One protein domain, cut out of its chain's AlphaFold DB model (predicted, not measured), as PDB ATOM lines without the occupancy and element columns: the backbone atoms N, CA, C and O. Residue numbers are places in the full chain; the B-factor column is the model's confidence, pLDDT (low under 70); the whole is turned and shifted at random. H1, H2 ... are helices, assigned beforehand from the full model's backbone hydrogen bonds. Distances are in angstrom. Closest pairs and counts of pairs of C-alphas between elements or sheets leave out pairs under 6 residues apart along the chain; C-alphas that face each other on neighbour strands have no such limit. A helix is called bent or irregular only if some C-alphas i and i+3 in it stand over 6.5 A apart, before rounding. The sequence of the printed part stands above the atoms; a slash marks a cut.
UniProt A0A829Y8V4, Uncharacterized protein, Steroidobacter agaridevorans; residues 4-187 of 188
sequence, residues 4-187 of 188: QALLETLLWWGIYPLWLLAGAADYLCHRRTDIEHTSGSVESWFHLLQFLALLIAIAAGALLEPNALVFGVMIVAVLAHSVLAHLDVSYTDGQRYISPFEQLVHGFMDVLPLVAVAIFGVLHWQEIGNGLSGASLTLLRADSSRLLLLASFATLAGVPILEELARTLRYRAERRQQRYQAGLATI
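This is residues 4 to 187 of the 188 residues of an uncharacterized protein of Steroidobacter agaridevorans (UniProt A0A829Y8V4). Picture a long bundle of helices side by side, with H2 in its middle and H1, H3, H4, H7 and the first part of H8 about it, while residues 173 to 187, of which 173 to 185 belong to H8, stick out from one end as an arm. The short helices H5 and H6 sit at the other end, beside the first residues of H3. The printed part has 184 residues with eight named helices, H1 to H8 in chain order, and no named strand; the class is all helix. It is only just loose, close to compact, with a radius of gyration of the C-alphas of 19.5 A, and spans 71 by 31 by 30 A, the arm adding to the length.

Find C-alpha 4 at (145.384, 157.418, 174.644), where H1, residues 4 to 32, begins. By its hydrogen bonds it was assigned as one helix, but it is bent: C-alphas 12 and 15 are 6.5 A apart. Its arms are H1a, residues 4 to 12, and H1b, residues 15 to 32, 25.7 A long. Read on through H2, residues 41 to 63, 31.8 A, and H3, residues 68 to 92, 36.0 A. H4, residues 100 to 123, measures 34.7 A; it is neither bent nor irregular, but only just: C-alphas 110 and 113 are 6.5 A apart. H5, residues 125 to 129, and H6, residues 131 to 134, are short. H7 holds residues 144 to 156, 17.2 A, and H8 residues 158 to 185, 41.0 A, ending at C-alpha 185, (150.493, 215.440, 137.266).

H1b, H2, H3, H4, H7 and H8 form a bundle. Start at H1b, which touches H4, closest C-alphas Ala 22 and Val 105 at 5.5 A, opposite ways at a shallow tilt of 24 degrees. H3 and H4 are a hairpin, closest C-alphas Ser 82 and Asp 110 at 6.2 A. H2 and H3 are another, with the C-alphas of Ala 57 and Met 74 closest at 4.3 A. H3, the hub, also touches H5 with residues 68 to 71 alone, closest C-alphas Ala 68 and Ile 128 at 4.3 A, and H6 with residues 68 to 69 alone, closest C-alphas Ala 68 and Gly 131 at 5.3 A. Residues 41 to 51 of H2 touch H8, closest C-alphas Ser 41 and Thr 168 at 4.8 A. H7 and H8 meet only through their link. Each O i to N i+4 pair is within hydrogen-bond range in H1a, H1b, H2, H3, H5, H7 and H8, and 18 of 20 are in H4; H6 is too short for one.

The C-alphas of Gln 126 and Ile 187 are the two farthest apart, at 72.4 A. The printed part has no cut and no long link. Mean pLDDT of the printed part is 96.5, and no printed residue is under 70.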
ATOM      1  N   GLN A   4     144.408 156.326 174.640       95.31
ATOM      2  CA  GLN A   4     145.384 157.418 174.644       95.31
ATOM      3  C   GLN A   4     146.252 157.413 173.377       95.31
ATOM      4  O   GLN A   4     146.291 158.401 172.650       95.31
ATOM      5  N   ALA A   5     146.862 156.270 173.052       96.06
ATOM      6  CA  ALA A   5     147.699 156.138 171.863       96.06
ATOM      7  C   ALA A   5     146.914 156.377 170.560       96.06
ATOM      8  O   ALA A   5     147.464 156.918 169.604       96.06
ATOM      9  N   LEU A   6     145.632 155.990 170.501       97.56
ATOM     10  CA  LEU A   6     144.774 156.263 169.342       97.56
ATOM     11  C   LEU A   6     144.490 157.760 169.182       97.56
ATOM     12  O   LEU A   6     144.553 158.261 168.063       97.56
ATOM     13  N   LEU A   7     144.219 158.473 170.277       97.75
ATOM     14  CA  LEU A   7     143.981 159.919 170.267       97.75
ATOM     15  C   LEU A   7     145.242 160.705 169.890       97.75
ATOM     16  O   LEU A   7     145.178 161.601 169.051       97.75
ATOM     17  N   GLU A   8     146.398 160.331 170.436       96.12
ATOM     18  CA  GLU A   8     147.692 160.913 170.057       96.12
ATOM     19  C   GLU A   8     148.006 160.653 168.575       96.12
ATOM     20  O   GLU A   8     148.407 161.564 167.850       96.12
ATOM     21  N   THR A   9     147.759 159.431 168.091       96.69
ATOM     22  CA  THR A   9     147.934 159.081 166.670       96.69
ATOM     23  C   THR A   9     146.990 159.894 165.784       96.69
ATOM     24  O   THR A   9     147.411 160.396 164.743       96.69
ATOM     25  N   LEU A  10     145.730 160.059 166.194       97.75
ATOM     26  CA  LEU A  10     144.743 160.858 165.472       97.75
ATOM     27  C   LEU A  10     145.164 162.329 165.385       97.75
ATOM     28  O   LEU A  10     145.031 162.922 164.317       97.75
ATOM     29  N   LEU A  11     145.705 162.908 166.461       97.31
ATOM     30  CA  LEU A  11     146.243 164.270 166.442       97.31
ATOM     31  C   LEU A  11     147.387 164.405 165.434       97.31
ATOM     32  O   LEU A  11     147.332 165.266 164.560       97.31
ATOM     33  N   TRP A  12     148.394 163.535 165.534       96.38
ATOM     34  CA  TRP A  12     149.623 163.633 164.746       96.38
ATOM     35  C   TRP A  12     149.456 163.300 163.271       96.38
ATOM     36  O   TRP A  12     150.076 163.942 162.426       96.38
ATOM     37  N   TRP A  13     148.647 162.290 162.963       96.62
ATOM     38  CA  TRP A  13     148.565 161.715 161.621       96.62
ATOM     39  C   TRP A  13     147.225 161.959 160.930       96.62
ATOM     40  O   TRP A  13     147.115 161.719 159.732       96.62
ATOM     41  N   GLY A  14     146.221 162.453 161.657       97.75
ATOM     42  CA  GLY A  14     144.919 162.826 161.108       97.75
ATOM     43  C   GLY A  14     144.696 164.333 161.137       97.75
ATOM     44  O   GLY A  14     144.721 164.986 160.097       97.75
ATOM     45  N   ILE A  15     144.487 164.884 162.336       98.38
ATOM     46  CA  ILE A  15     144.060 166.274 162.537       98.38
ATOM     47  C   ILE A  15     145.129 167.257 162.064       98.38
ATOM     48  O   ILE A  15     144.840 168.120 161.240       98.38
ATOM     49  N   TYR A  16     146.364 167.118 162.547       98.31
ATOM     50  CA  TYR A  16     147.423 168.080 162.261       98.31
ATOM     51  C   TYR A  16     147.801 168.149 160.767       98.31
ATOM     52  O   TYR A  16     147.807 169.253 160.219       98.31
ATOM     53  N   PRO A  17     148.032 167.028 160.049       98.25
ATOM     54  CA  PRO A  17     148.343 167.085 158.623       98.25
ATOM     55  C   PRO A  17     147.177 167.619 157.789       98.25
ATOM     56  O   PRO A  17     147.395 168.430 156.892       98.25
ATOM     57  N   LEU A  18     145.938 167.209 158.094       98.62
ATOM     58  CA  LEU A  18     144.754 167.705 157.388       98.62
ATOM     59  C   LEU A  18     144.583 169.216 157.573       98.62
ATOM     60  O   LEU A  18     144.239 169.918 156.625       98.62
ATOM     61  N   TRP A  19     144.870 169.720 158.770       98.56
ATOM     62  CA  TRP A  19     144.793 171.144 159.065       98.56
ATOM     63  C   TRP A  19     145.835 171.957 158.291       98.56
ATOM     64  O   TRP A  19     145.489 172.977 157.696       98.56
ATOM     65  N   LEU A  20     147.082 171.478 158.207       98.44
ATOM     66  CA  LEU A  20     148.107 172.109 157.366       98.44
ATOM     67  C   LEU A  20     147.727 172.090 155.879       98.44
ATOM     68  O   LEU A  20     147.948 173.075 155.177       98.44
ATOM     69  N   LEU A  21     147.138 170.990 155.396       98.69
ATOM     70  CA  LEU A  21     146.649 170.892 154.018       98.69
ATOM     71  C   LEU A  21     145.514 171.881 153.741       98.69
ATOM     72  O   LEU A  21     145.486 172.469 152.662       98.69
ATOM     73  N   ALA A  22     144.612 172.094 154.703       98.62
ATOM     74  CA  ALA A  22     143.563 173.101 154.595       98.62
ATOM     75  C   ALA A  22     144.163 174.516 154.503       98.62
ATOM     76  O   ALA A  22     143.861 175.233 153.556       98.62
ATOM     77  N   GLY A  23     145.104 174.875 155.385       98.44
ATOM     78  CA  GLY A  23     145.798 176.169 155.308       98.44
ATOM     79  C   GLY A  23     146.581 176.373 154.002       98.44
ATOM     80  O   GLY A  23     146.595 177.462 153.435       98.44
ATOM     81  N   ALA A  24     147.190 175.315 153.461       98.62
ATOM     82  CA  ALA A  24     147.838 175.382 152.151       98.62
ATOM     83  C   ALA A  24     146.826 175.568 151.006       98.62
ATOM     84  O   ALA A  24     147.100 176.297 150.053       98.62
ATOM     85  N   ALA A  25     145.666 174.911 151.076       98.75
ATOM     86  CA  ALA A  25     144.604 175.063 150.086       98.75
ATOM     87  C   ALA A  25     144.016 176.482 150.094       98.75
ATOM     88  O   ALA A  25     143.792 177.034 149.020       98.75
ATOM     89  N   ASP A  26     143.839 177.068 151.276       98.50
ATOM     90  CA  ASP A  26     143.391 178.447 151.480       98.50
ATOM     91  C   ASP A  26     144.346 179.456 150.830       98.50
ATOM     92  O   ASP A  26     143.969 180.203 149.926       98.50
ATOM     93  N   TYR A  27     145.639 179.340 151.135       98.56
ATOM     94  CA  TYR A  27     146.683 180.129 150.482       98.56
ATOM     95  C   TYR A  27     146.641 180.034 148.942       98.56
ATOM     96  O   TYR A  27     146.808 181.027 148.225       98.56
ATOM     97  N   LEU A  28     146.407 178.834 148.396       98.56
ATOM     98  CA  LEU A  28     146.272 178.644 146.949       98.56
ATOM     99  C   LEU A  28     144.991 179.278 146.391       98.56
ATOM    100  O   LEU A  28     145.006 179.720 145.240       98.56
ATOM    101  N   CYS A  29     143.904 179.334 147.162       98.38
ATOM    102  CA  CYS A  29     142.700 180.079 146.798       98.38
ATOM    103  C   CYS A  29     143.012 181.573 146.693       98.38
ATOM    104  O   CYS A  29     142.789 182.138 145.624       98.38
ATOM    105  N   HIS A  30     143.647 182.175 147.701       98.00
ATOM    106  CA  HIS A  30     144.015 183.601 147.692       98.00
ATOM    107  C   HIS A  30     144.954 183.969 146.548       98.00
ATOM    108  O   HIS A  30     144.840 185.029 145.930       98.00
ATOM    109  N   ARG A  31     145.879 183.066 146.213       96.56
ATOM    110  CA  ARG A  31     146.772 183.263 145.069       96.56
ATOM    111  C   ARG A  31     146.041 183.170 143.729       96.56
ATOM    112  O   ARG A  31     146.441 183.829 142.777       96.56
ATOM    113  N   ARG A  32     144.985 182.358 143.631       97.12
ATOM    114  CA  ARG A  32     144.147 182.254 142.423       97.12
ATOM    115  C   ARG A  32     143.176 183.420 142.279       97.12
ATOM    116  O   ARG A  32     142.880 183.799 141.152       97.12
ATOM    117  N   THR A  33     142.672 183.954 143.389       95.69
ATOM    118  CA  THR A  33     141.726 185.080 143.418       95.69
ATOM    119  C   THR A  33     142.410 186.442 143.450       95.69
ATOM    120  O   THR A  33     141.720 187.457 143.502       95.69
ATOM    121  N   ASP A  34     143.745 186.467 143.356       96.31
ATOM    122  CA  ASP A  34     144.544 187.686 143.244       96.31
ATOM    123  C   ASP A  34     144.266 188.651 144.410       96.31
ATOM    124  O   ASP A  34     143.854 189.804 144.240       96.31
ATOM    125  N   ILE A  35     144.428 188.122 145.629       97.00
ATOM    126  CA  ILE A  35     144.096 188.798 146.888       97.00
ATOM    127  C   ILE A  35     144.669 190.220 146.976       97.00
ATOM    128  O   ILE A  35     143.995 191.126 147.458       97.00
ATOM    129  N   GLU A  36     145.869 190.474 146.445       97.25
ATOM    130  CA  GLU A  36     146.470 191.810 146.411       97.25
ATOM    131  C   GLU A  36     145.611 192.861 145.687       97.25
ATOM    132  O   GLU A  36     145.563 194.011 146.134       97.25
ATOM    133  N   HIS A  37     144.902 192.479 144.622       96.00
ATOM    134  CA  HIS A  37     144.077 193.370 143.807       96.00
ATOM    135  C   HIS A  37     142.610 193.415 144.250       96.00
ATOM    136  O   HIS A  37     141.871 194.282 143.775       96.00
ATOM    137  N   THR A  38     142.198 192.530 145.160       96.12
ATOM    138  CA  THR A  38     140.830 192.470 145.683       96.12
ATOM    139  C   THR A  38     140.736 193.097 147.082       96.12
ATOM    140  O   THR A  38     140.741 194.323 147.205       96.12
ATOM    141  N   SER A  39     140.682 192.292 148.139       96.31
ATOM    142  CA  SER A  39     140.611 192.704 149.553       96.31
ATOM    143  C   SER A  39     141.947 193.224 150.113       96.31
ATOM    144  O   SER A  39     141.990 194.033 151.046       96.31
ATOM    145  N   GLY A  40     143.064 192.812 149.516       96.88
ATOM    146  CA  GLY A  40     144.400 193.327 149.777       96.88
ATOM    147  C   GLY A  40     144.914 193.064 151.193       96.88
ATOM    148  O   GLY A  40     144.596 192.080 151.848       96.88
ATOM    149  N   SER A  41     145.766 193.971 151.684       97.75
ATOM    150  CA  SER A  41     146.562 193.717 152.894       97.75
ATOM    151  C   SER A  41     145.757 193.548 154.181       97.75
ATOM    152  O   SER A  41     146.312 193.071 155.159       97.75
ATOM    153  N   VAL A  42     144.508 194.020 154.231       98.06
ATOM    154  CA  VAL A  42     143.693 193.921 155.454       98.06
ATOM    155  C   VAL A  42     143.305 192.465 155.713       98.06
ATOM    156  O   VAL A  42     143.467 192.012 156.840       98.06
ATOM    157  N   GLU A  43     142.908 191.733 154.671       98.25
ATOM    158  CA  GLU A  43     142.651 190.289 154.743       98.25
ATOM    159  C   GLU A  43     143.922 189.527 155.170       98.25
ATOM    160  O   GLU A  43     143.917 188.824 156.175       98.25
ATOM    161  N   SER A  44     145.078 189.799 154.550       98.38
ATOM    162  CA  SER A  44     146.340 189.158 154.971       98.38
ATOM    163  C   SER A  44     146.751 189.452 156.424       98.38
ATOM    164  O   SER A  44     147.465 188.658 157.041       98.38
ATOM    165  N   TRP A  45     146.332 190.585 157.003       98.69
ATOM    166  CA  TRP A  45     146.537 190.845 158.432       98.69
ATOM    167  C   TRP A  45     145.630 189.981 159.309       98.69
ATOM    168  O   TRP A  45     146.095 189.537 160.361       98.69
ATOM    169  N   PHE A  46     144.388 189.705 158.897       98.69
ATOM    170  CA  PHE A  46     143.539 188.736 159.591       98.69
ATOM    171  C   PHE A  46     144.189 187.352 159.599       98.69
ATOM    172  O   PHE A  46     144.351 186.791 160.685       98.69
ATOM    173  N   HIS A  47     144.700 186.881 158.457       98.56
ATOM    174  CA  HIS A  47     145.404 185.594 158.363       98.56
ATOM    175  C   HIS A  47     146.602 185.505 159.316       98.56
ATOM    176  O   HIS A  47     146.789 184.500 160.008       98.56
ATOM    177  N   LEU A  48     147.400 186.573 159.424       98.81
ATOM    178  CA  LEU A  48     148.512 186.608 160.376       98.81
ATOM    179  C   LEU A  48     148.027 186.562 161.831       98.81
ATOM    180  O   LEU A  48     148.603 185.836 162.642       98.81
ATOM    181  N   LEU A  49     146.987 187.320 162.182       98.88
ATOM    182  CA  LEU A  49     146.442 187.327 163.543       98.88
ATOM    183  C   LEU A  49     145.837 185.968 163.919       98.88
ATOM    184  O   LEU A  49     146.074 185.483 165.026       98.88
ATOM    185  N   GLN A  50     145.122 185.327 162.993       98.81
ATOM    186  CA  GLN A  50     144.604 183.966 163.140       98.81
ATOM    187  C   GLN A  50     145.738 182.965 163.374       98.81
ATOM    188  O   GLN A  50     145.694 182.195 164.335       98.81
ATOM    189  N   PHE A  51     146.795 183.014 162.558       98.75
ATOM    190  CA  PHE A  51     147.975 182.167 162.736       98.75
ATOM    191  C   PHE A  51     148.637 182.362 164.100       98.75
ATOM    192  O   PHE A  51     148.965 181.380 164.762       98.75
ATOM    193  N   LEU A  52     148.812 183.608 164.548       98.81
ATOM    194  CA  LEU A  52     149.411 183.895 165.853       98.81
ATOM    195  C   LEU A  52     148.546 183.375 167.007       98.81
ATOM    196  O   LEU A  52     149.091 182.817 167.960       98.81
ATOM    197  N   ALA A  53     147.220 183.497 166.913       98.81
ATOM    198  CA  ALA A  53     146.304 182.924 167.897       98.81
ATOM    199  C   ALA A  53     146.478 181.397 167.995       98.81
ATOM    200  O   ALA A  53     146.652 180.850 169.083       98.81
ATOM    201  N   LEU A  54     146.542 180.704 166.859       98.69
ATOM    202  CA  LEU A  54     146.759 179.256 166.827       98.69
ATOM    203  C   LEU A  54     148.164 178.852 167.287       98.69
ATOM    204  O   LEU A  54     148.314 177.855 167.992       98.69
ATOM    205  N   LEU A  55     149.189 179.637 166.950       98.62
ATOM    206  CA  LEU A  55     150.558 179.418 167.416       98.62
ATOM    207  C   LEU A  55     150.635 179.490 168.944       98.62
ATOM    208  O   LEU A  55     151.324 178.670 169.545       98.62
ATOM    209  N   ILE A  56     149.899 180.412 169.576       98.69
ATOM    210  CA  ILE A  56     149.783 180.487 171.041       98.69
ATOM    211  C   ILE A  56     149.159 179.202 171.597       98.69
ATOM    212  O   ILE A  56     149.712 178.624 172.532       98.69
ATOM    213  N   ALA A  57     148.053 178.721 171.018       98.56
ATOM    214  CA  ALA A  57     147.400 177.488 171.469       98.56
ATOM    215  C   ALA A  57     148.324 176.262 171.345       98.56
ATOM    216  O   ALA A  57     148.468 175.487 172.293       98.56
ATOM    217  N   ILE A  58     148.995 176.106 170.198       98.06
ATOM    218  CA  ILE A  58     149.917 174.991 169.944       98.06
ATOM    219  C   ILE A  58     151.139 175.084 170.863       98.06
ATOM    220  O   ILE A  58     151.526 174.081 171.458       98.06
ATOM    221  N   ALA A  59     151.733 176.269 171.025       98.12
ATOM    222  CA  ALA A  59     152.871 176.469 171.919       98.12
ATOM    223  C   ALA A  59     152.505 176.180 173.379       98.12
ATOM    224  O   ALA A  59     153.289 175.539 174.074       98.12
ATOM    225  N   ALA A  60     151.312 176.582 173.829       98.19
ATOM    226  CA  ALA A  60     150.833 176.278 175.173       98.19
ATOM    227  C   ALA A  60     150.750 174.759 175.407       98.19
ATOM    228  O   ALA A  60     151.357 174.258 176.350       98.19
ATOM    229  N   GLY A  61     150.095 174.011 174.511       97.06
ATOM    230  CA  GLY A  61     149.993 172.549 174.627       97.06
ATOM    231  C   GLY A  61     151.325 171.807 174.433       97.06
ATOM    232  O   GLY A  61     151.537 170.743 175.014       97.06
ATOM    233  N   ALA A  62     152.244 172.357 173.634       96.69
ATOM    234  CA  ALA A  62     153.522 171.720 173.315       96.69
ATOM    235  C   ALA A  62     154.648 172.046 174.303       96.69
ATOM    236  O   ALA A  62     155.588 171.259 174.418       96.69
ATOM    237  N   LEU A  63     154.603 173.188 174.993       97.50
ATOM    238  CA  LEU A  63     155.715 173.673 175.818       97.50
ATOM    239  C   LEU A  63     155.372 173.825 177.295       97.50
ATOM    240  O   LEU A  63     156.301 173.999 178.075       97.50
ATOM    241  N   LEU A  64     154.103 173.762 177.700       97.62
ATOM    242  CA  LEU A  64     153.713 173.916 179.103       97.62
ATOM    243  C   LEU A  64     153.158 172.615 179.684       97.62
ATOM    244  O   LEU A  64     152.571 171.799 178.973       97.62
ATOM    245  N   GLU A  65     153.354 172.424 180.988       96.69
ATOM    246  CA  GLU A  65     152.735 171.325 181.733       96.69
ATOM    247  C   GLU A  65     151.203 171.425 181.656       96.69
ATOM    248  O   GLU A  65     150.656 172.469 182.019       96.69
ATOM    249  N   PRO A  66     150.487 170.373 181.210       96.88
ATOM    250  CA  PRO A  66     149.032 170.403 181.129       96.88
ATOM    251  C   PRO A  66     148.400 170.676 182.494       96.88
ATOM    252  O   PRO A  66     148.662 169.976 183.467       96.88
ATOM    253  N   ASN A  67     147.559 171.703 182.563       97.38
ATOM    254  CA  ASN A  67     146.737 172.035 183.723       97.38
ATOM    255  C   ASN A  67     145.575 172.946 183.286       97.38
ATOM    256  O   ASN A  67     145.490 173.350 182.121       97.38
ATOM    257  N   ALA A  68     144.686 173.294 184.219       97.31
ATOM    258  CA  ALA A  68     143.498 174.101 183.934       97.31
ATOM    259  C   ALA A  68     143.805 175.474 183.300       97.31
ATOM    260  O   ALA A  68     143.059 175.920 182.429       97.31
ATOM    261  N   LEU A  69     144.898 176.141 183.696       97.44
ATOM    262  CA  LEU A  69     145.289 177.439 183.136       97.44
ATOM    263  C   LEU A  69     145.773 177.295 181.689       97.44
ATOM    264  O   LEU A  69     145.318 178.038 180.824       97.44
ATOM    265  N   VAL A  70     146.651 176.325 181.418       98.19
ATOM    266  CA  VAL A  70     147.155 176.044 180.061       98.19
ATOM    267  C   VAL A  70     146.003 175.694 179.124       98.19
ATOM    268  O   VAL A  70     145.898 176.255 178.034       98.19
ATOM    269  N   PHE A  71     145.085 174.839 179.576       98.38
ATOM    270  CA  PHE A  71     143.898 174.490 178.804       98.38
ATOM    271  C   PHE A  71     142.989 175.703 178.550       98.38
ATOM    272  O   PHE A  71     142.528 175.905 177.428       98.38
ATOM    273  N   GLY A  72     142.793 176.566 179.553       98.19
ATOM    274  CA  GLY A  72     142.061 177.825 179.398       98.19
ATOM    275  C   GLY A  72     142.687 178.761 178.359       98.19
ATOM    276  O   GLY A  72     141.968 179.318 177.530       98.19
ATOM    277  N   VAL A  73     144.019 178.887 178.343       98.44
ATOM    278  CA  VAL A  73     144.747 179.654 177.316       98.44
ATOM    279  C   VAL A  73     144.498 179.077 175.923       98.44
ATOM    280  O   VAL A  73     144.200 179.836 175.004       98.44
ATOM    281  N   MET A  74     144.567 177.751 175.764       98.75
ATOM    282  CA  MET A  74     144.293 177.089 174.483       98.75
ATOM    283  C   MET A  74     142.865 177.360 173.994       98.75
ATOM    284  O   MET A  74     142.681 177.694 172.825       98.75
ATOM    285  N   ILE A  75     141.866 177.281 174.881       98.69
ATOM    286  CA  ILE A  75     140.468 177.595 174.548       98.69
ATOM    287  C   ILE A  75     140.338 179.048 174.092       98.69
ATOM    288  O   ILE A  75     139.802 179.303 173.018       98.69
ATOM    289  N   VAL A  76     140.836 180.004 174.882       98.81
ATOM    290  CA  VAL A  76     140.735 181.435 174.551       98.81
ATOM    291  C   VAL A  76     141.414 181.737 173.218       98.81
ATOM    292  O   VAL A  76     140.862 182.474 172.406       98.81
ATOM    293  N   ALA A  77     142.579 181.143 172.968       98.81
ATOM    294  CA  ALA A  77     143.321 181.323 171.730       98.81
ATOM    295  C   ALA A  77     142.564 180.781 170.505       98.81
ATOM    296  O   ALA A  77     142.468 181.476 169.493       98.81
ATOM    297  N   VAL A  78     141.966 179.588 170.590       98.56
ATOM    298  CA  VAL A  78     141.166 179.038 169.481       98.56
ATOM    299  C   VAL A  78     139.853 179.804 169.287       98.56
ATOM    300  O   VAL A  78     139.464 180.060 168.153       98.56
ATOM    301  N   LEU A  79     139.201 180.265 170.356       98.62
ATOM    302  CA  LEU A  79     138.024 181.133 170.225       98.62
ATOM    303  C   LEU A  79     138.377 182.483 169.590       98.62
ATOM    304  O   LEU A  79     137.630 182.980 168.751       98.62
ATOM    305  N   ALA A  80     139.523 183.066 169.950       98.81
ATOM    306  CA  ALA A  80     140.020 184.281 169.314       98.81
ATOM    307  C   ALA A  80     140.284 184.056 167.818       98.81
ATOM    308  O   ALA A  80     139.914 184.903 167.010       98.81
ATOM    309  N   HIS A  81     140.849 182.904 167.441       98.69
ATOM    310  CA  HIS A  81     140.983 182.502 166.040       98.69
ATOM    311  C   HIS A  81     139.626 182.461 165.316       98.69
ATOM    312  O   HIS A  81     139.503 183.077 164.260       98.69
ATOM    313  N   SER A  82     138.600 181.814 165.882       98.38
ATOM    314  CA  SER A  82     137.269 181.740 165.253       98.38
ATOM    315  C   SER A  82     136.592 183.110 165.139       98.38
ATOM    316  O   SER A  82     135.968 183.416 164.126       98.38
ATOM    317  N   VAL A  83     136.756 183.986 166.139       98.69
ATOM    318  CA  VAL A  83     136.280 185.378 166.053       98.69
ATOM    319  C   VAL A  83     137.002 186.129 164.935       98.69
ATOM    320  O   VAL A  83     136.354 186.814 164.151       98.69
ATOM    321  N   LEU A  84     138.325 185.987 164.830       98.75
ATOM    322  CA  LEU A  84     139.099 186.598 163.749       98.75
ATOM    323  C   LEU A  84     138.685 186.053 162.376       98.75
ATOM    324  O   LEU A  84     138.544 186.851 161.460       98.75
ATOM    325  N   ALA A  85     138.411 184.752 162.252       98.06
ATOM    326  CA  ALA A  85     137.898 184.142 161.023       98.06
ATOM    327  C   ALA A  85     136.532 184.704 160.623       98.06
ATOM    328  O   ALA A  85     136.291 185.020 159.462       98.06
ATOM    329  N   HIS A  86     135.643 184.898 161.594       98.12
ATOM    330  CA  HIS A  86     134.358 185.526 161.330       98.12
ATOM    331  C   HIS A  86     134.506 186.985 160.878       98.12
ATOM    332  O   HIS A  86     133.837 187.406 159.933       98.12
ATOM    333  N   LEU A  87     135.373 187.760 161.537       98.62
ATOM    334  CA  LEU A  87     135.646 189.151 161.164       98.62
ATOM    335  C   LEU A  87     136.290 189.258 159.783       98.62
ATOM    336  O   LEU A  87     135.954 190.174 159.038       98.62
ATOM    337  N   ASP A  88     137.171 188.323 159.445       98.31
ATOM    338  CA  ASP A  88     137.809 188.228 158.140       98.31
ATOM    339  C   ASP A  88     136.783 188.003 157.024       98.31
ATOM    340  O   ASP A  88     136.633 188.841 156.135       98.31
ATOM    341  N   VAL A  89     135.965 186.951 157.126       96.50
ATOM    342  CA  VAL A  89     134.896 186.687 156.147       96.50
ATOM    343  C   VAL A  89     133.900 187.851 156.080       96.50
ATOM    344  O   VAL A  89     133.463 188.237 154.999       96.50
ATOM    345  N   SER A  90     133.574 188.468 157.220       97.25
ATOM    346  CA  SER A  90     132.698 189.650 157.254       97.25
ATOM    347  C   SER A  90     133.317 190.863 156.560       97.25
ATOM    348  O   SER A  90     132.599 191.679 155.989       97.25
ATOM    349  N   TYR A  91     134.641 191.018 156.632       97.62
ATOM    350  CA  TYR A  91     135.364 192.074 155.933       97.62
ATOM    351  C   TYR A  91     135.419 191.806 154.427       97.62
ATOM    352  O   TYR A  91     135.260 192.736 153.637       97.62
ATOM    353  N   THR A  92     135.660 190.562 154.025       96.75
ATOM    354  CA  THR A  92     135.887 190.175 152.625       96.75
ATOM    355  C   THR A  92     134.596 189.990 151.832       96.75
ATOM    356  O   THR A  92     134.625 190.063 150.596       96.75
ATOM    357  N   ASP A  93     133.460 189.845 152.519       94.25
ATOM    358  CA  ASP A  93     132.136 189.858 151.907       94.25
ATOM    359  C   ASP A  93     131.912 191.137 151.080       94.25
ATOM    360  O   ASP A  93     132.171 192.266 151.502       94.25
ATOM    361  N   GLY A  94     131.483 190.948 149.834       92.56
ATOM    362  CA  GLY A  94     131.326 192.019 148.848       92.56
ATOM    363  C   GLY A  94     132.630 192.614 148.288       92.56
ATOM    364  O   GLY A  94     132.555 193.409 147.349       92.56
ATOM    365  N   GLN A  95     133.811 192.235 148.792       95.44
ATOM    366  CA  GLN A  95     135.106 192.710 148.274       95.44
ATOM    367  C   GLN A  95     135.759 191.746 147.285       95.44
ATOM    368  O   GLN A  95     136.474 192.188 146.383       95.44
ATOM    369  N   ARG A  96     135.509 190.440 147.418       95.62
ATOM    370  CA  ARG A  96     135.993 189.432 146.470       95.62
ATOM    371  C   ARG A  96     135.050 188.247 146.357       95.62
ATOM    372  O   ARG A  96     134.181 188.029 147.193       95.62
ATOM    373  N   TYR A  97     135.250 187.458 145.308       94.50
ATOM    374  CA  TYR A  97     134.597 186.163 145.199       94.50
ATOM    375  C   TYR A  97     135.293 185.152 146.120       94.50
ATOM    376  O   TYR A  97     136.500 184.940 145.998       94.50
ATOM    377  N   ILE A  98     134.519 184.528 147.009       96.31
ATOM    378  CA  ILE A  98     134.940 183.393 147.838       96.31
ATOM    379  C   ILE A  98     134.276 182.147 147.257       96.31
ATOM    380  O   ILE A  98     133.047 182.052 147.194       96.31
ATOM    381  N   SER A  99     135.077 181.203 146.769       96.38
ATOM    382  CA  SER A  99     134.529 180.032 146.072       96.38
ATOM    383  C   SER A  99     133.891 179.024 147.045       96.38
ATOM    384  O   SER A  99     134.295 178.950 148.204       96.38
ATOM    385  N   PRO A 100     132.957 178.160 146.598       97.88
ATOM    386  CA  PRO A 100     132.432 177.081 147.441       97.88
ATOM    387  C   PRO A 100     133.519 176.143 147.987       97.88
ATOM    388  O   PRO A 100     133.399 175.635 149.098       97.88
ATOM    389  N   PHE A 101     134.584 175.915 147.212       98.19
ATOM    390  CA  PHE A 101     135.723 175.115 147.659       98.19
ATOM    391  C   PHE A 101     136.496 175.811 148.785       98.19
ATOM    392  O   PHE A 101     136.877 175.173 149.757       98.19
ATOM    393  N   GLU A 102     136.692 177.119 148.671       98.06
ATOM    394  CA  GLU A 102     137.348 177.923 149.699       98.06
ATOM    395  C   GLU A 102     136.535 177.955 150.998       98.06
ATOM    396  O   GLU A 102     137.084 177.699 152.061       98.06
ATOM    397  N   GLN A 103     135.209 178.095 150.910       97.38
ATOM    398  CA  GLN A 103     134.325 177.985 152.078       97.38
ATOM    399  C   GLN A 103     134.399 176.606 152.753       97.38
ATOM    400  O   GLN A 103     134.383 176.495 153.979       97.38
ATOM    401  N   LEU A 104     134.518 175.531 151.964       97.81
ATOM    402  CA  LEU A 104     134.751 174.191 152.506       97.81
ATOM    403  C   LEU A 104     136.090 174.123 153.259       97.81
ATOM    404  O   LEU A 104     136.145 173.561 154.352       97.81
ATOM    405  N   VAL A 105     137.155 174.691 152.690       98.38
ATOM    406  CA  VAL A 105     138.485 174.763 153.313       98.38
ATOM    407  C   VAL A 105     138.445 175.560 154.621       98.38
ATOM    408  O   VAL A 105     138.948 175.068 155.633       98.38
ATOM    409  N   HIS A 106     137.782 176.721 154.642       97.81
ATOM    410  CA  HIS A 106     137.572 177.526 155.853       97.81
ATOM    411  C   HIS A 106     136.863 176.732 156.949       97.81
ATOM    412  O   HIS A 106     137.290 176.760 158.102       97.81
ATOM    413  N   GLY A 107     135.854 175.931 156.590       97.50
ATOM    414  CA  GLY A 107     135.181 175.035 157.533       97.50
ATOM    415  C   GLY A 107     136.132 174.039 158.212       97.50
ATOM    416  O   GLY A 107     136.046 173.827 159.423       97.50
ATOM    417  N   PHE A 108     137.081 173.456 157.471       98.06
ATOM    418  CA  PHE A 108     138.120 172.609 158.072       98.06
ATOM    419  C   PHE A 108     139.064 173.411 158.975       98.06
ATOM    420  O   PHE A 108     139.391 172.952 160.070       98.06
ATOM    421  N   MET A 109     139.498 174.593 158.535       98.06
ATOM    422  CA  MET A 109     140.427 175.434 159.297       98.06
ATOM    423  C   MET A 109     139.843 175.935 160.618       98.06
ATOM    424  O   MET A 109     140.600 176.090 161.572       98.06
ATOM    425  N   ASP A 110     138.529 176.149 160.698       96.50
ATOM    426  CA  ASP A 110     137.860 176.565 161.935       96.50
ATOM    427  C   ASP A 110     137.638 175.385 162.900       96.50
ATOM    428  O   ASP A 110     137.944 175.465 164.091       96.50
ATOM    429  N   VAL A 111     137.184 174.232 162.391       97.94
ATOM    430  CA  VAL A 111     136.796 173.093 163.243       97.94
ATOM    431  C   VAL A 111     137.989 172.269 163.739       97.94
ATOM    432  O   VAL A 111     137.990 171.818 164.886       97.94
ATOM    433  N   LEU A 112     139.019 172.041 162.918       98.44
ATOM    434  CA  LEU A 112     140.158 171.190 163.301       98.44
ATOM    435  C   LEU A 112     140.933 171.676 164.545       98.44
ATOM    436  O   LEU A 112     141.229 170.829 165.394       98.44
ATOM    437  N   PRO A 113     141.227 172.980 164.736       98.31
ATOM    438  CA  PRO A 113     141.835 173.454 165.979       98.31
ATOM    439  C   PRO A 113     140.951 173.219 167.211       98.31
ATOM    440  O   PRO A 113     141.465 172.814 168.256       98.31
ATOM    441  N   LEU A 114     139.629 173.405 167.101       98.12
ATOM    442  CA  LEU A 114     138.691 173.106 168.193       98.12
ATOM    443  C   LEU A 114     138.721 171.619 168.560       98.12
ATOM    444  O   LEU A 114     138.790 171.270 169.740       98.12
ATOM    445  N   VAL A 115     138.733 170.738 167.557       98.62
ATOM    446  CA  VAL A 115     138.858 169.287 167.758       98.62
ATOM    447  C   VAL A 115     140.192 168.938 168.417       98.62
ATOM    448  O   VAL A 115     140.217 168.124 169.340       98.62
ATOM    449  N   ALA A 116     141.295 169.565 168.002       98.50
ATOM    450  CA  ALA A 116     142.609 169.329 168.596       98.50
ATOM    451  C   ALA A 116     142.643 169.709 170.087       98.50
ATOM    452  O   ALA A 116     143.112 168.921 170.910       98.50
ATOM    453  N   VAL A 117     142.090 170.874 170.448       98.56
ATOM    454  CA  VAL A 117     141.963 171.308 171.850       98.56
ATOM    455  C   VAL A 117     141.042 170.372 172.634       98.56
ATOM    456  O   VAL A 117     141.373 169.999 173.756       98.56
ATOM    457  N   ALA A 118     139.924 169.927 172.057       98.50
ATOM    458  CA  ALA A 118     139.030 168.977 172.717       98.50
ATOM    459  C   ALA A 118     139.726 167.638 173.014       98.50
ATOM    460  O   ALA A 118     139.627 167.130 174.132       98.50
ATOM    461  N   ILE A 119     140.481 167.088 172.055       98.56
ATOM    462  CA  ILE A 119     141.261 165.859 172.263       98.56
ATOM    463  C   ILE A 119     142.335 166.075 173.335       98.56
ATOM    464  O   ILE A 119     142.484 165.224 174.209       98.56
ATOM    465  N   PHE A 120     143.040 167.211 173.318       98.31
ATOM    466  CA  PHE A 120     143.993 167.565 174.376       98.31
ATOM    467  C   PHE A 120     143.319 167.584 175.757       98.31
ATOM    468  O   PHE A 120     143.851 167.023 176.713       98.31
ATOM    469  N   GLY A 121     142.116 168.156 175.857       98.06
ATOM    470  CA  GLY A 121     141.330 168.168 177.091       98.06
ATOM    471  C   GLY A 121     140.956 166.769 177.588       98.06
ATOM    472  O   GLY A 121     141.011 166.511 178.787       98.06
ATOM    473  N   VAL A 122     140.625 165.847 176.678       98.06
ATOM    474  CA  VAL A 122     140.363 164.437 177.016       98.06
ATOM    475  C   VAL A 122     141.636 163.734 177.490       98.06
ATOM    476  O   VAL A 122     141.595 163.000 178.476       98.06
ATOM    477  N   LEU A 123     142.761 163.961 176.807       97.81
ATOM    478  CA  LEU A 123     144.055 163.355 177.137       97.81
ATOM    479  C   LEU A 123     144.581 163.791 178.511       97.81
ATOM    480  O   LEU A 123     145.207 162.982 179.190       97.81
ATOM    481  N   HIS A 124     144.296 165.028 178.924       96.50
ATOM    482  CA  HIS A 124     144.811 165.637 180.157       96.50
ATOM    483  C   HIS A 124     143.709 165.976 181.171       96.50
ATOM    484  O   HIS A 124     143.809 166.934 181.944       96.50
ATOM    485  N   TRP A 125     142.606 165.221 181.145       96.56
ATOM    486  CA  TRP A 125     141.420 165.533 181.944       96.56
ATOM    487  C   TRP A 125     141.692 165.534 183.452       96.56
ATOM    488  O   TRP A 125     141.133 166.357 184.176       96.56
ATOM    489  N   GLN A 126     142.547 164.630 183.941       94.94
ATOM    490  CA  GLN A 126     142.857 164.541 185.371       94.94
ATOM    491  C   GLN A 126     143.625 165.779 185.846       94.94
ATOM    492  O   GLN A 126     143.301 166.356 186.882       94.94
ATOM    493  N   GLU A 127     144.600 166.224 185.060       94.69
ATOM    494  CA  GLU A 127     145.430 167.390 185.337       94.69
ATOM    495  C   GLU A 127     144.617 168.685 185.270       94.69
ATOM    496  O   GLU A 127     144.762 169.563 186.124       94.69
ATOM    497  N   ILE A 128     143.709 168.786 184.297       96.00
ATOM    498  CA  ILE A 128     142.758 169.899 184.170       96.00
ATOM    499  C   ILE A 128     141.754 169.893 185.334       96.00
ATOM    500  O   ILE A 128     141.421 170.952 185.871       96.00
ATOM    501  N   GLY A 129     141.307 168.711 185.768       94.00
ATOM    502  CA  GLY A 129     140.347 168.521 186.858       94.00
ATOM    503  C   GLY A 129     140.830 169.013 188.225       94.00
ATOM    504  O   GLY A 129     140.004 169.280 189.098       94.00
ATOM    505  N   ASN A 130     142.139 169.222 188.397       92.81
ATOM    506  CA  ASN A 130     142.703 169.852 189.595       92.81
ATOM    507  C   ASN A 130     142.317 171.336 189.730       92.81
ATOM    508  O   ASN A 130     142.515 171.926 190.789       92.81
ATOM    509  N   GLY A 131     141.755 171.949 188.683       91.50
ATOM    510  CA  GLY A 131     141.294 173.332 188.707       91.50
ATOM    511  C   GLY A 131     142.430 174.344 188.881       91.50
ATOM    512  O   GLY A 131     143.600 174.068 188.617       91.50
ATOM    513  N   LEU A 132     142.081 175.556 189.321       89.75
ATOM    514  CA  LEU A 132     143.042 176.661 189.427       89.75
ATOM    515  C   LEU A 132     144.054 176.500 190.571       89.75
ATOM    516  O   LEU A 132     145.077 177.175 190.563       89.75
ATOM    517  N   SER A 133     143.815 175.609 191.535       85.44
ATOM    518  CA  SER A 133     144.800 175.307 192.583       85.44
ATOM    519  C   SER A 133     146.042 174.597 192.035       85.44
ATOM    520  O   SER A 133     147.102 174.689 192.648       85.44
ATOM    521  N   GLY A 134     145.930 173.931 190.880       80.75
ATOM    522  CA  GLY A 134     147.048 173.360 190.123       80.75
ATOM    523  C   GLY A 134     147.544 174.245 188.973       80.75
ATOM    524  O   GLY A 134     148.290 173.762 188.126       80.75
ATOM    525  N   ALA A 135     147.110 175.507 188.889       87.00
ATOM    526  CA  ALA A 135     147.491 176.394 187.795       87.00
ATOM    527  C   ALA A 135     148.983 176.752 187.856       87.00
ATOM    528  O   ALA A 135     149.461 177.347 188.822       87.00
ATOM    529  N   SER A 136     149.705 176.443 186.784       91.12
ATOM    530  CA  SER A 136     151.111 176.799 186.617       91.12
ATOM    531  C   SER A 136     151.423 177.082 185.147       91.12
ATOM    532  O   SER A 136     150.725 176.629 184.238       91.12
ATOM    533  N   LEU A 137     152.486 177.847 184.904       93.56
ATOM    534  CA  LEU A 137     153.083 178.022 183.577       93.56
ATOM    535  C   LEU A 137     154.470 177.370 183.560       93.56
ATOM    536  O   LEU A 137     155.465 177.992 183.188       93.56
ATOM    537  N   THR A 138     154.547 176.128 184.041       95.75
ATOM    538  CA  THR A 138     155.799 175.371 184.054       95.75
ATOM    539  C   THR A 138     156.168 174.969 182.634       95.75
ATOM    540  O   THR A 138     155.376 174.330 181.940       95.75
ATOM    541  N   LEU A 139     157.379 175.325 182.206       95.88
ATOM    542  CA  LEU A 139     157.913 174.913 180.914       95.88
ATOM    543  C   LEU A 139     158.329 173.443 180.944       95.88
ATOM    544  O   LEU A 139     159.142 173.021 181.765       95.88
ATOM    545  N   LEU A 140     157.829 172.693 179.974       93.12
ATOM    546  CA  LEU A 140     158.308 171.365 179.649       93.12
ATOM    547  C   LEU A 140     159.598 171.464 178.841       93.12
ATOM    548  O   LEU A 140     159.765 172.318 177.966       93.12
ATOM    549  N   ARG A 141     160.515 170.531 179.097       91.62
ATOM    550  CA  ARG A 141     161.676 170.356 178.232       91.62
ATOM    551  C   ARG A 141     161.188 169.897 176.860       91.62
ATOM    552  O   ARG A 141     160.644 168.803 176.737       91.62
ATOM    553  N   ALA A 142     161.406 170.724 175.844       87.12
ATOM    554  CA  ALA A 142     161.039 170.381 174.480       87.12
ATOM    555  C   ALA A 142     161.868 169.180 173.993       87.12
ATOM    556  O   ALA A 142     163.103 169.210 174.003       87.12
ATOM    557  N   ASP A 143     161.175 168.122 173.586       93.31
ATOM    558  CA  ASP A 143     161.739 166.982 172.876       93.31
ATOM    559  C   ASP A 143     161.686 167.220 171.355       93.31
ATOM    560  O   ASP A 143     161.154 168.221 170.864       93.31
ATOM    561  N   SER A 144     162.267 166.301 170.583       95.44
ATOM    562  CA  SER A 144     162.326 166.434 169.127       95.44
ATOM    563  C   SER A 144     160.948 166.463 168.467       95.44
ATOM    564  O   SER A 144     160.804 167.125 167.445       95.44
ATOM    565  N   SER A 145     159.936 165.787 169.024       94.50
ATOM    566  CA  SER A 145     158.587 165.789 168.450       94.50
ATOM    567  C   SER A 145     157.888 167.126 168.687       94.50
ATOM    568  O   SER A 145     157.351 167.692 167.740       94.50
ATOM    569  N   ARG A 146     157.961 167.707 169.890       95.06
ATOM    570  CA  ARG A 146     157.423 169.052 170.179       95.06
ATOM    571  C   ARG A 146     158.112 170.128 169.348       95.06
ATOM    572  O   ARG A 146     157.447 171.011 168.809       95.06
ATOM    573  N   LEU A 147     159.436 170.040 169.201       95.94
ATOM    574  CA  LEU A 147     160.185 170.947 168.328       95.94
ATOM    575  C   LEU A 147     159.777 170.776 166.866       95.94
ATOM    576  O   LEU A 147     159.593 171.777 166.178       95.94
ATOM    577  N   LEU A 148     159.594 169.536 166.405       96.75
ATOM    578  CA  LEU A 148     159.122 169.260 165.052       96.75
ATOM    579  C   LEU A 148     157.729 169.845 164.828       96.75
ATOM    580  O   LEU A 148     157.564 170.529 163.831       96.75
ATOM    581  N   LEU A 149     156.780 169.662 165.755       97.00
ATOM    582  CA  LEU A 149     155.425 170.230 165.678       97.00
ATOM    583  C   LEU A 149     155.454 171.747 165.479       97.00
ATOM    584  O   LEU A 149     154.803 172.287 164.584       97.00
ATOM    585  N   LEU A 150     156.212 172.436 166.333       97.94
ATOM    586  CA  LEU A 150     156.302 173.893 166.314       97.94
ATOM    587  C   LEU A 150     157.016 174.381 165.058       97.94
ATOM    588  O   LEU A 150     156.543 175.311 164.411       97.94
ATOM    589  N   ALA A 151     158.121 173.734 164.685       98.12
ATOM    590  CA  ALA A 151     158.863 174.070 163.481       98.12
ATOM    591  C   ALA A 151     158.027 173.825 162.221       98.12
ATOM    592  O   ALA A 151     157.977 174.696 161.354       98.12
ATOM    593  N   SER A 152     157.330 172.690 162.111       98.12
ATOM    594  CA  SER A 152     156.478 172.393 160.958       98.12
ATOM    595  C   SER A 152     155.279 173.329 160.890       98.12
ATOM    596  O   SER A 152     154.944 173.772 159.801       98.12
ATOM    597  N   PHE A 153     154.674 173.718 162.017       98.50
ATOM    598  CA  PHE A 153     153.566 174.677 162.002       98.50
ATOM    599  C   PHE A 153     154.054 176.075 161.604       98.50
ATOM    600  O   PHE A 153     153.512 176.690 160.687       98.50
ATOM    601  N   ALA A 154     155.133 176.551 162.231       98.19
ATOM    602  CA  ALA A 154     155.715 177.854 161.929       98.19
ATOM    603  C   ALA A 154     156.189 177.966 160.472       98.19
ATOM    604  O   ALA A 154     156.094 179.033 159.875       98.19
ATOM    605  N   THR A 155     156.680 176.873 159.886       98.44
ATOM    606  CA  THR A 155     157.157 176.872 158.498       98.44
ATOM    607  C   THR A 155     156.032 176.630 157.499       98.44
ATOM    608  O   THR A 155     155.819 177.465 156.626       98.44
ATOM    609  N   LEU A 156     155.292 175.528 157.621       98.44
ATOM    610  CA  LEU A 156     154.306 175.114 156.620       98.44
ATOM    611  C   LEU A 156     153.043 175.979 156.630       98.44
ATOM    612  O   LEU A 156     152.459 176.163 155.569       98.44
ATOM    613  N   ALA A 157     152.644 176.536 157.780       98.19
ATOM    614  CA  ALA A 157     151.542 177.500 157.850       98.19
ATOM    615  C   ALA A 157     152.046 178.953 157.825       98.19
ATOM    616  O   ALA A 157     151.497 179.791 157.114       98.19
ATOM    617  N   GLY A 158     153.119 179.258 158.562       98.44
ATOM    618  CA  GLY A 158     153.599 180.636 158.692       98.44
ATOM    619  C   GLY A 158     154.226 181.210 157.418       98.44
ATOM    620  O   GLY A 158     153.989 182.374 157.105       98.44
ATOM    621  N   VAL A 159     154.993 180.429 156.643       98.62
ATOM    622  CA  VAL A 159     155.639 180.946 155.417       98.62
ATOM    623  C   VAL A 159     154.622 181.388 154.358       98.62
ATOM    624  O   VAL A 159     154.777 182.507 153.868       98.62
ATOM    625  N   PRO A 160     153.579 180.600 154.013       98.62
ATOM    626  CA  PRO A 160     152.530 181.054 153.097       98.62
ATOM    627  C   PRO A 160     151.868 182.368 153.529       98.62
ATOM    628  O   PRO A 160     151.722 183.278 152.717       98.62
ATOM    629  N   ILE A 161     151.552 182.507 154.820       98.62
ATOM    630  CA  ILE A 161     150.905 183.703 155.380       98.62
ATOM    631  C   ILE A 161     151.828 184.924 155.307       98.62
ATOM    632  O   ILE A 161     151.407 186.013 154.916       98.62
ATOM    633  N   LEU A 162     153.109 184.757 155.647       98.69
ATOM    634  CA  LEU A 162     154.091 185.839 155.558       98.69
ATOM    635  C   LEU A 162     154.366 186.249 154.108       98.69
ATOM    636  O   LEU A 162     154.536 187.438 153.834       98.69
ATOM    637  N   GLU A 163     154.409 185.293 153.180       98.62
ATOM    638  CA  GLU A 163     154.561 185.586 151.755       98.62
ATOM    639  C   GLU A 163     153.341 186.332 151.205       98.62
ATOM    640  O   GLU A 163     153.518 187.323 150.495       98.62
ATOM    641  N   GLU A 164     152.126 185.922 151.574       98.69
ATOM    642  CA  GLU A 164     150.895 186.608 151.185       98.69
ATOM    643  C   GLU A 164     150.870 188.047 151.711       98.69
ATOM    644  O   GLU A 164     150.687 188.986 150.935       98.69
ATOM    645  N   LEU A 165     151.158 188.246 153.003       98.69
ATOM    646  CA  LEU A 165     151.235 189.576 153.605       98.69
ATOM    647  C   LEU A 165     152.297 190.449 152.923       98.69
ATOM    648  O   LEU A 165     152.056 191.622 152.632       98.69
ATOM    649  N   ALA A 166     153.474 189.896 152.627       98.62
ATOM    650  CA  ALA A 166     154.511 190.624 151.904       98.62
ATOM    651  C   ALA A 166     154.049 191.019 150.491       98.62
ATOM    652  O   ALA A 166     154.298 192.150 150.060       98.62
ATOM    653  N   ARG A 167     153.355 190.120 149.778       98.06
ATOM    654  CA  ARG A 167     152.803 190.377 148.440       98.06
ATOM    655  C   ARG A 167     151.768 191.505 148.474       98.06
ATOM    656  O   ARG A 167     151.905 192.471 147.720       98.06
ATOM    657  N   THR A 168     150.809 191.459 149.397       98.38
ATOM    658  CA  THR A 168     149.750 192.477 149.504       98.38
ATOM    659  C   THR A 168     150.267 193.833 149.991       98.38
ATOM    660  O   THR A 168     149.823 194.881 149.508       98.38
ATOM    661  N   LEU A 169     151.256 193.861 150.894       98.38
ATOM    662  CA  LEU A 169     151.894 195.105 151.342       98.38
ATOM    663  C   LEU A 169     152.709 195.777 150.234       98.38
ATOM    664  O   LEU A 169     152.646 197.003 150.092       98.38
ATOM    665  N   ARG A 170     153.443 194.995 149.432       97.88
ATOM    666  CA  ARG A 170     154.176 195.510 148.265       97.88
ATOM    667  C   ARG A 170     153.230 196.180 147.276       97.88
ATOM    668  O   ARG A 170     153.436 197.345 146.941       97.88
ATOM    669  N   TYR A 171     152.147 195.500 146.908       97.38
ATOM    670  CA  TYR A 171     151.147 196.063 146.003       97.38
ATOM    671  C   TYR A 171     150.511 197.352 146.558       97.38
ATOM    672  O   TYR A 171     150.387 198.362 145.857       97.38
ATOM    673  N   ARG A 172     150.178 197.384 147.857       96.50
ATOM    674  CA  ARG A 172     149.656 198.593 148.515       96.50
ATOM    675  C   ARG A 172     150.631 199.774 148.428       96.50
ATOM    676  O   ARG A 172     150.186 200.912 148.239       96.50
ATOM    677  N   ALA A 173     151.933 199.529 148.582       96.06
ATOM    678  CA  ALA A 173     152.964 200.561 148.471       96.06
ATOM    679  C   ALA A 173     153.079 201.103 147.035       96.06
ATOM    680  O   ALA A 173     153.043 202.321 146.839       96.06
ATOM    681  N   GLU A 174     153.116 200.215 146.038       95.44
ATOM    682  CA  GLU A 174     153.171 200.569 144.611       95.44
ATOM    683  C   GLU A 174     151.961 201.419 144.195       95.44
ATOM    684  O   GLU A 174     152.113 202.503 143.619       95.44
ATOM    685  N   ARG A 175     150.746 201.012 144.588       93.56
ATOM    686  CA  ARG A 175     149.514 201.764 144.294       93.56
ATOM    687  C   ARG A 175     149.508 203.154 144.937       93.56
ATOM    688  O   ARG A 175     149.007 204.118 144.351       93.56
ATOM    689  N   ARG A 176     150.050 203.288 146.153       92.38
ATOM    690  CA  ARG A 176     150.164 204.585 146.845       92.38
ATOM    691  C   ARG A 176     151.104 205.527 146.092       92.38
ATOM    692  O   ARG A 176     150.777 206.703 145.940       92.38
ATOM    693  N   GLN A 177     152.227 205.014 145.597       93.31
ATOM    694  CA  GLN A 177     153.183 205.787 144.807       93.31
ATOM    695  C   GLN A 177     152.577 206.247 143.476       93.31
ATOM    696  O   GLN A 177     152.689 207.421 143.135       93.31
ATOM    697  N   GLN A 178     151.871 205.368 142.761       92.94
ATOM    698  CA  GLN A 178     151.187 205.720 141.509       92.94
ATOM    699  C   GLN A 178     150.150 206.833 141.709       92.94
ATOM    700  O   GLN A 178     150.129 207.803 140.956       92.94
ATOM    701  N   ARG A 179     149.327 206.743 142.764       90.62
ATOM    702  CA  ARG A 179     148.343 207.785 143.109       90.62
ATOM    703  C   ARG A 179     148.993 209.130 143.415       90.62
ATOM    704  O   ARG A 179     148.479 210.161 142.995       90.62
ATOM    705  N   TYR A 180     150.120 209.120 144.123       90.62
ATOM    706  CA  TYR A 180     150.881 210.334 144.404       90.62
ATOM    707  C   TYR A 180     151.409 210.985 143.116       90.62
ATOM    708  O   TYR A 180     151.226 212.183 142.919       90.62
ATOM    709  N   GLN A 181     151.987 210.194 142.205       90.69
ATOM    710  CA  GLN A 181     152.475 210.691 140.911       90.69
ATOM    711  C   GLN A 181     151.340 211.235 140.031       90.69
ATOM    712  O   GLN A 181     151.483 212.301 139.435       90.69
ATOM    713  N   ALA A 182     150.189 210.555 139.995       88.69
ATOM    714  CA  ALA A 182     149.010 211.024 139.270       88.69
ATOM    715  C   ALA A 182     148.477 212.358 139.828       88.69
ATOM    716  O   ALA A 182     148.168 213.262 139.057       88.69
ATOM    717  N   GLY A 183     148.437 212.516 141.157       87.19
ATOM    718  CA  GLY A 183     148.034 213.772 141.798       87.19
ATOM    719  C   GLY A 183     148.980 214.938 141.489       87.19
ATOM    720  O   GLY A 183     148.525 216.049 141.224       87.19
ATOM    721  N   LEU A 184     150.294 214.691 141.449       86.94
ATOM    722  CA  LEU A 184     151.269 215.702 141.023       86.94
ATOM    723  C   LEU A 184     151.093 216.105 139.553       86.94
ATOM    724  O   LEU A 184     151.283 217.273 139.221       86.94
ATOM    725  N   ALA A 185     150.731 215.161 138.680       81.44
ATOM    726  CA  ALA A 185     150.493 215.440 137.266       81.44
ATOM    727  C   ALA A 185     149.256 216.325 137.036       81.44
ATOM    728  O   ALA A 185     149.266 217.122 136.109       81.44
ATOM    729  N   THR A 186     148.227 216.239 137.886       83.19
ATOM    730  CA  THR A 186     147.008 217.066 137.774       83.19
ATOM    731  C   THR A 186     147.151 218.510 138.270       83.19
ATOM    732  O   THR A 186     146.235 219.302 138.078       83.19
ATOM    733  N   ILE A 187     148.257 218.854 138.938       79.94
ATOM    734  CA  ILE A 187     148.515 220.208 139.473       79.94
ATOM    735  C   ILE A 187     149.348 221.061 138.488       79.94
ATOM    736  O   ILE A 187     149.480 222.268 138.683       79.94
TER     737      ILE A 187